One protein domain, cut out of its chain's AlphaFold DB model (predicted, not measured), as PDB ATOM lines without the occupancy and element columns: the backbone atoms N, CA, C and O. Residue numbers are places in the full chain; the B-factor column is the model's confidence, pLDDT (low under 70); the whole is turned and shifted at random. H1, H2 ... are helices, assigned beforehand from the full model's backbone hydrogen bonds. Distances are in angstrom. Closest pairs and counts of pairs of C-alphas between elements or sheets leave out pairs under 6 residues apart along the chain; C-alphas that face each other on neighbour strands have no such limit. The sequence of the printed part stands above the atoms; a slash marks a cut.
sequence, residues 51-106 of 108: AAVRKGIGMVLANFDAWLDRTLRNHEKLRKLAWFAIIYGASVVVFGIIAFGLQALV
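This is residues 51 to 106 of the 108 residues of an uncharacterized protein of Acidiphilium cryptum (strain JF-5) (UniProt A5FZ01). What shape does the printed part make? Two long helices, H1 and then H2, meet near their ends as a narrow, flat V, with the link at His 75 in its corner. The arms stick out from that corner with residues 51 to 67 of H1 and residues 83 to 105 of H2. How is it made up? The printed part has 56 residues with two named helices and no named strand, class all helix; it is extended, with a radius of gyration of the C-alphas of 15.8 A and spans of 49 by 33 by 5 A.

Where does H1 run? H1 holds residues 51 to 74, from C-alpha 51 at (190.923, 130.079, 282.004) to C-alpha 74 at (222.803, 124.000, 295.472), 35.1 A. Where does H2 run? H2 holds residues 76 to 105 and ends with C-alpha 105 at (188.602, 97.391, 276.952), 44.0 A from C-alpha 76.

Where do the helices meet? H1, with residues 71 to 72 alone, and H2, with residues 78 to 79 alone, only just touch, and only at the corner, with 3 pairs of C-alphas within 8 A. The closest C-alphas are those of Leu 72 and Arg 79, 5.2 A apart. How are they directed? They run opposite ways at a steep tilt of 36 degrees, only just past shallow. What do their backbones show? O i to N i+4 pairs are within hydrogen-bond range in 19 of 20 cases in H1 and 25 of 26 in H2.

How large is it? The C-alphas farthest apart, of Asn 74 and Val 106, are 48.8 A apart. Is it continuous? The printed part has no cut, and the link from H1 to H2 is tight. Where is confidence low? The pLDDT is under 70 at residue 51, residues 71 to 80 and residues 103 to 106.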
ATOM      1  N   ALA A  51     189.833 129.112 282.121       67.62
ATOM      2  CA  ALA A  51     190.923 130.079 282.004       67.62
ATOM      3  C   ALA A  51     191.583 130.388 283.361       67.62
ATOM      4  O   ALA A  51     192.811 130.466 283.442       67.62
ATOM      5  N   ALA A  52     190.792 130.519 284.430       70.56
ATOM      6  CA  ALA A  52     191.291 130.730 285.788       70.56
ATOM      7  C   ALA A  52     192.050 129.506 286.316       70.56
ATOM      8  O   ALA A  52     193.143 129.658 286.860       70.56
ATOM      9  N   VAL A  53     191.530 128.298 286.078       73.38
ATOM     10  CA  VAL A  53     192.204 127.036 286.416       73.38
ATOM     11  C   VAL A  53     193.518 126.912 285.649       73.38
ATOM     12  O   VAL A  53     194.553 126.656 286.253       73.38
ATOM     13  N   ARG A  54     193.530 127.195 284.340       73.88
ATOM     14  CA  ARG A  54     194.761 127.179 283.533       73.88
ATOM     15  C   ARG A  54     195.794 128.194 284.027       73.88
ATOM     16  O   ARG A  54     196.981 127.882 284.072       73.88
ATOM     17  N   LYS A  55     195.354 129.392 284.422       73.12
ATOM     18  CA  LYS A  55     196.227 130.429 284.993       73.12
ATOM     19  C   LYS A  55     196.774 130.015 286.363       73.12
ATOM     20  O   LYS A  55     197.964 130.195 286.609       73.12
ATOM     21  N   GLY A  56     195.937 129.431 287.219       75.12
ATOM     22  CA  GLY A  56     196.333 128.905 288.526       75.12
ATOM     23  C   GLY A  56     197.349 127.771 288.404       75.12
ATOM     24  O   GLY A  56     198.408 127.832 289.022       75.12
ATOM     25  N   ILE A  57     197.086 126.798 287.529       79.75
ATOM     26  CA  ILE A  57     198.015 125.699 287.226       79.75
ATOM     27  C   ILE A  57     199.338 126.251 286.685       79.75
ATOM     28  O   ILE A  57     200.400 125.847 287.147       79.75
ATOM     29  N   GLY A  58     199.296 127.215 285.759       80.12
ATOM     30  CA  GLY A  58     200.501 127.852 285.223       80.12
ATOM     31  C   GLY A  58     201.333 128.568 286.292       80.12
ATOM     32  O   GLY A  58     202.554 128.453 286.296       80.12
ATOM     33  N   MET A  59     200.685 129.261 287.232       82.19
ATOM     34  CA  MET A  59     201.364 129.948 288.332       82.19
ATOM     35  C   MET A  59     201.996 128.964 289.327       82.19
ATOM     36  O   MET A  59     203.121 129.188 289.772       82.19
ATOM     37  N   VAL A  60     201.313 127.857 289.637       79.06
ATOM     38  CA  VAL A  60     201.852 126.791 290.498       79.06
ATOM     39  C   VAL A  60     203.049 126.115 289.837       79.06
ATOM     40  O   VAL A  60     204.079 125.950 290.486       79.06
ATOM     41  N   LEU A  61     202.950 125.788 288.546       78.31
ATOM     42  CA  LEU A  61     204.052 125.196 287.785       78.31
ATOM     43  C   LEU A  61     205.263 126.128 287.722       78.31
ATOM     44  O   LEU A  61     206.373 125.680 287.971       78.31
ATOM     45  N   ALA A  62     205.058 127.423 287.464       77.12
ATOM     46  CA  ALA A  62     206.150 128.396 287.424       77.12
ATOM     47  C   ALA A  62     206.835 128.565 288.791       77.12
ATOM     48  O   ALA A  62     208.058 128.651 288.871       77.12
ATOM     49  N   ASN A  63     206.057 128.585 289.879       78.25
ATOM     50  CA  ASN A  63     206.610 128.674 291.230       78.25
ATOM     51  C   ASN A  63     207.375 127.398 291.618       78.25
ATOM     52  O   ASN A  63     208.428 127.458 292.250       78.25
ATOM     53  N   PHE A  64     206.863 126.240 291.203       79.31
ATOM     54  CA  PHE A  64     207.517 124.956 291.412       79.31
ATOM     55  C   PHE A  64     208.820 124.837 290.613       79.31
ATOM     56  O   PHE A  64     209.823 124.397 291.167       79.31
ATOM     57  N   ASP A  65     208.833 125.295 289.359       75.56
ATOM     58  CA  ASP A  65     210.019 125.309 288.496       75.56
ATOM     59  C   ASP A  65     211.120 126.216 289.070       75.56
ATOM     60  O   ASP A  65     212.272 125.806 289.201       75.56
ATOM     61  N   ALA A  66     210.751 127.407 289.555       78.75
ATOM     62  CA  ALA A  66     211.681 128.317 290.224       78.75
ATOM     63  C   ALA A  66     212.247 127.734 291.533       78.75
ATOM     64  O   ALA A  66     213.435 127.897 291.837       78.75
ATOM     65  N   TRP A  67     211.412 127.047 292.320       79.00
ATOM     66  CA  TRP A  67     211.846 126.370 293.542       79.00
ATOM     67  C   TRP A  67     212.780 125.192 293.238       79.00
ATOM     68  O   TRP A  67     213.828 125.063 293.880       79.00
ATOM     69  N   LEU A  68     212.454 124.378 292.230       75.06
ATOM     70  CA  LEU A  68     213.303 123.292 291.743       75.06
ATOM     71  C   LEU A  68     214.653 123.827 291.267       75.06
ATOM     72  O   LEU A  68     215.681 123.364 291.745       75.06
ATOM     73  N   ASP A  69     214.678 124.841 290.407       73.31
ATOM     74  CA  ASP A  69     215.917 125.413 289.869       73.31
ATOM     75  C   ASP A  69     216.821 125.976 290.985       73.31
ATOM     76  O   ASP A  69     218.040 125.782 290.998       73.31
ATOM     77  N   ARG A  70     216.236 126.614 292.008       72.19
ATOM     78  CA  ARG A  70     216.984 127.080 293.189       72.19
ATOM     79  C   ARG A  70     217.523 125.933 294.049       72.19
ATOM     80  O   ARG A  70     218.642 126.025 294.549       72.19
ATOM     81  N   THR A  71     216.756 124.859 294.200       65.94
ATOM     82  CA  THR A  71     217.103 123.702 295.043       65.94
ATOM     83  C   THR A  71     218.143 122.803 294.370       65.94
ATOM     84  O   THR A  71     219.055 122.289 295.020       65.94
ATOM     85  N   LEU A  72     218.052 122.657 293.048       68.25
ATOM     86  CA  LEU A  72     218.930 121.818 292.243       68.25
ATOM     87  C   LEU A  72     220.297 122.444 291.975       68.25
ATOM     88  O   LEU A  72     221.274 121.706 291.853       68.25
ATOM     89  N   ARG A  73     220.393 123.781 291.939       67.38
ATOM     90  CA  ARG A  73     221.684 124.479 291.834       67.38
ATOM     91  C   ARG A  73     222.588 124.268 293.048       67.38
ATOM     92  O   ARG A  73     223.801 124.232 292.883       67.38
ATOM     93  N   ASN A  74     222.016 124.095 294.240       66.06
ATOM     94  CA  ASN A  74     222.803 124.000 295.472       66.06
ATOM     95  C   ASN A  74     223.254 122.574 295.822       66.06
ATOM     96  O   ASN A  74     224.179 122.420 296.617       66.06
ATOM     97  N   HIS A  75     222.642 121.527 295.252       64.31
ATOM     98  CA  HIS A  75     222.938 120.147 295.650       64.31
ATOM     99  C   HIS A  75     222.865 119.153 294.484       64.31
ATOM    100  O   HIS A  75     221.796 118.723 294.053       64.31
ATOM    101  N   GLU A  76     224.031 118.674 294.053       67.69
ATOM    102  CA  GLU A  76     224.180 117.675 292.987       67.69
ATOM    103  C   GLU A  76     223.443 116.350 293.283       67.69
ATOM    104  O   GLU A  76     222.897 115.706 292.386       67.69
ATOM    105  N   LYS A  77     223.327 115.978 294.567       66.56
ATOM    106  CA  LYS A  77     222.542 114.812 295.016       66.56
ATOM    107  C   LYS A  77     221.030 115.012 294.838       66.56
ATOM    108  O   LYS A  77     220.335 114.064 294.473       66.56
ATOM    109  N   LEU A  78     220.524 116.235 295.029       66.94
ATOM    110  CA  LEU A  78     219.106 116.553 294.821       66.94
ATOM    111  C   LEU A  78     218.744 116.560 293.335       66.94
ATOM    112  O   LEU A  78     217.624 116.204 292.986       66.94
ATOM    113  N   ARG A  79     219.699 116.862 292.447       67.12
ATOM    114  CA  ARG A  79     219.498 116.801 290.990       67.12
ATOM    115  C   ARG A  79     219.197 115.392 290.499       67.12
ATOM    116  O   ARG A  79     218.290 115.211 289.692       67.12
ATOM    117  N   LYS A  80     219.891 114.390 291.045       67.81
ATOM    118  CA  LYS A  80     219.575 112.980 290.780       67.81
ATOM    119  C   LYS A  80     218.209 112.600 291.353       67.81
ATOM    120  O   LYS A  80     217.416 111.988 290.648       67.81
ATOM    121  N   LEU A  81     217.903 113.010 292.587       72.94
ATOM    122  CA  LEU A  81     216.620 112.704 293.231       72.94
ATOM    123  C   LEU A  81     215.419 113.311 292.484       72.94
ATOM    124  O   LEU A  81     214.427 112.625 292.267       72.94
ATOM    125  N   ALA A  82     215.520 114.568 292.044       73.69
ATOM    126  CA  ALA A  82     214.471 115.227 291.271       73.69
ATOM    127  C   ALA A  82     214.260 114.559 289.906       73.69
ATOM    128  O   ALA A  82     213.124 114.394 289.474       73.69
ATOM    129  N   TRP A  83     215.336 114.109 289.254       75.62
ATOM    130  CA  TRP A  83     215.243 113.346 288.009       75.62
ATOM    131  C   TRP A  83     214.484 112.027 288.202       75.62
ATOM    132  O   TRP A  83     213.575 111.718 287.431       75.62
ATOM    133  N   PHE A  84     214.783 111.290 289.279       76.38
ATOM    134  CA  PHE A  84     214.028 110.087 289.639       76.38
ATOM    135  C   PHE A  84     212.560 110.396 289.948       76.38
ATOM    136  O   PHE A  84     211.691 109.657 289.497       76.38
ATOM    137  N   ALA A  85     212.268 111.493 290.650       79.06
ATOM    138  CA  ALA A  85     210.898 111.896 290.960       79.06
ATOM    139  C   ALA A  85     210.085 112.247 289.701       79.06
ATOM    140  O   ALA A  85     208.928 111.844 289.596       79.06
ATOM    141  N   ILE A  86     210.685 112.937 288.725       79.75
ATOM    142  CA  ILE A  86     210.036 113.271 287.447       79.75
ATOM    143  C   ILE A  86     209.750 112.001 286.640       79.75
ATOM    144  O   ILE A  86     208.629 111.812 286.171       79.75
ATOM    145  N   ILE A  87     210.737 111.107 286.509       79.50
ATOM    146  CA  ILE A  87     210.570 109.838 285.786       79.50
ATOM    147  C   ILE A  87     209.510 108.968 286.460       79.50
ATOM    148  O   ILE A  87     208.645 108.414 285.782       79.50
ATOM    149  N   TYR A  88     209.550 108.867 287.787       76.88
ATOM    150  CA  TYR A  88     208.572 108.108 288.554       76.88
ATOM    151  C   TYR A  88     207.164 108.690 288.387       76.88
ATOM    152  O   TYR A  88     206.239 107.960 288.045       76.88
ATOM    153  N   GLY A  89     207.005 110.009 288.533       79.75
ATOM    154  CA  GLY A  89     205.725 110.690 288.340       79.75
ATOM    155  C   GLY A  89     205.156 110.493 286.932       79.75
ATOM    156  O   GLY A  89     203.988 110.134 286.788       79.75
ATOM    157  N   ALA A  90     205.985 110.638 285.894       80.56
ATOM    158  CA  ALA A  90     205.584 110.368 284.515       80.56
ATOM    159  C   ALA A  90     205.175 108.899 284.312       80.56
ATOM    160  O   ALA A  90     204.164 108.622 283.668       80.56
ATOM    161  N   SER A  91     205.913 107.963 284.915       81.06
ATOM    162  CA  SER A  91     205.613 106.529 284.844       81.06
ATOM    163  C   SER A  91     204.267 106.199 285.488       81.06
ATOM    164  O   SER A  91     203.491 105.450 284.905       81.06
ATOM    165  N   VAL A  92     203.951 106.796 286.643       84.94
ATOM    166  CA  VAL A  92     202.659 106.616 287.328       84.94
ATOM    167  C   VAL A  92     201.499 107.128 286.472       84.94
ATOM    168  O   VAL A  92     200.486 106.443 286.359       84.94
ATOM    169  N   VAL A  93     201.642 108.290 285.825       84.56
ATOM    170  CA  VAL A  93     200.604 108.830 284.926       84.56
ATOM    171  C   VAL A  93     200.387 107.911 283.724       84.56
ATOM    172  O   VAL A  93     199.246 107.585 283.405       84.56
ATOM    173  N   VAL A  94     201.466 107.454 283.082       86.31
ATOM    174  CA  VAL A  94     201.389 106.530 281.941       86.31
ATOM    175  C   VAL A  94     200.742 105.208 282.353       86.31
ATOM    176  O   VAL A  94     199.812 104.757 281.688       86.31
ATOM    177  N   PHE A  95     201.161 104.619 283.476       82.38
ATOM    178  CA  PHE A  95     200.541 103.404 284.005       82.38
ATOM    179  C   PHE A  95     199.066 103.607 284.350       82.38
ATOM    180  O   PHE A  95     198.262 102.732 284.056       82.38
ATOM    181  N   GLY A  96     198.692 104.756 284.917       79.62
ATOM    182  CA  GLY A  96     197.299 105.094 285.205       79.62
ATOM    183  C   GLY A  96     196.445 105.179 283.940       79.62
ATOM    184  O   GLY A  96     195.352 104.621 283.907       79.62
ATOM    185  N   ILE A  97     196.959 105.804 282.875       85.50
ATOM    186  CA  ILE A  97     196.281 105.863 281.570       85.50
ATOM    187  C   ILE A  97     196.140 104.461 280.972       85.50
ATOM    188  O   ILE A  97     195.069 104.120 280.478       85.50
ATOM    189  N   ILE A  98     197.189 103.636 281.032       82.25
ATOM    190  CA  ILE A  98     197.155 102.257 280.524       82.25
ATOM    191  C   ILE A  98     196.156 101.412 281.321       82.25
ATOM    192  O   ILE A  98     195.347 100.709 280.727       82.25
ATOM    193  N   ALA A  99     196.173 101.498 282.653       77.69
ATOM    194  CA  ALA A  99     195.263 100.761 283.523       77.69
ATOM    195  C   ALA A  99     193.802 101.188 283.316       77.69
ATOM    196  O   ALA A  99     192.924 100.337 283.204       77.69
ATOM    197  N   PHE A 100     193.544 102.494 283.199       73.81
ATOM    198  CA  PHE A 100     192.218 103.026 282.884       73.81
ATOM    199  C   PHE A 100     191.762 102.620 281.473       73.81
ATOM    200  O   PHE A 100     190.621 102.212 281.277       73.81
ATOM    201  N   GLY A 101     192.666 102.664 280.492       74.50
ATOM    202  CA  GLY A 101     192.406 102.205 279.129       74.50
ATOM    203  C   GLY A 101     192.087 100.711 279.061       74.50
ATOM    204  O   GLY A 101     191.147 100.321 278.380       74.50
ATOM    205  N   LEU A 102     192.804  99.875 279.817       72.50
ATOM    206  CA  LEU A 102     192.529  98.439 279.925       72.50
ATOM    207  C   LEU A 102     191.171  98.157 280.578       72.50
ATOM    208  O   LEU A 102     190.449  97.290 280.096       72.50
ATOM    209  N   GLN A 103     190.784  98.913 281.611       61.62
ATOM    210  CA  GLN A 103     189.442  98.810 282.202       61.62
ATOM    211  C   GLN A 103     188.333  99.160 281.200       61.62
ATOM    212  O   GLN A 103     187.261  98.573 281.256       61.62
ATOM    213  N   ALA A 104     188.589 100.070 280.258       60.75
ATOM    214  CA  ALA A 104     187.635 100.408 279.202       60.75
ATOM    215  C   ALA A 104     187.539  99.346 278.083       60.75
ATOM    216  O   ALA A 104     186.582  99.362 277.312       60.75
ATOM    217  N   LEU A 105     188.520  98.442 277.977       59.66
ATOM    218  CA  LEU A 105     188.602  97.391 276.952       59.66
ATOM    219  C   LEU A 105     188.105  96.021 277.432       59.66
ATOM    220  O   LEU A 105     187.816  95.167 276.596       59.66
ATOM    221  N   VAL A 106     187.999  95.806 278.745       57.25
ATOM    222  CA  VAL A 106     187.373  94.610 279.317       57.25
ATOM    223  C   VAL A 106     185.893  94.923 279.555       57.25
ATOM    224  O   VAL A 106     185.585  95.640 280.508       57.25
TER     225      VAL A 106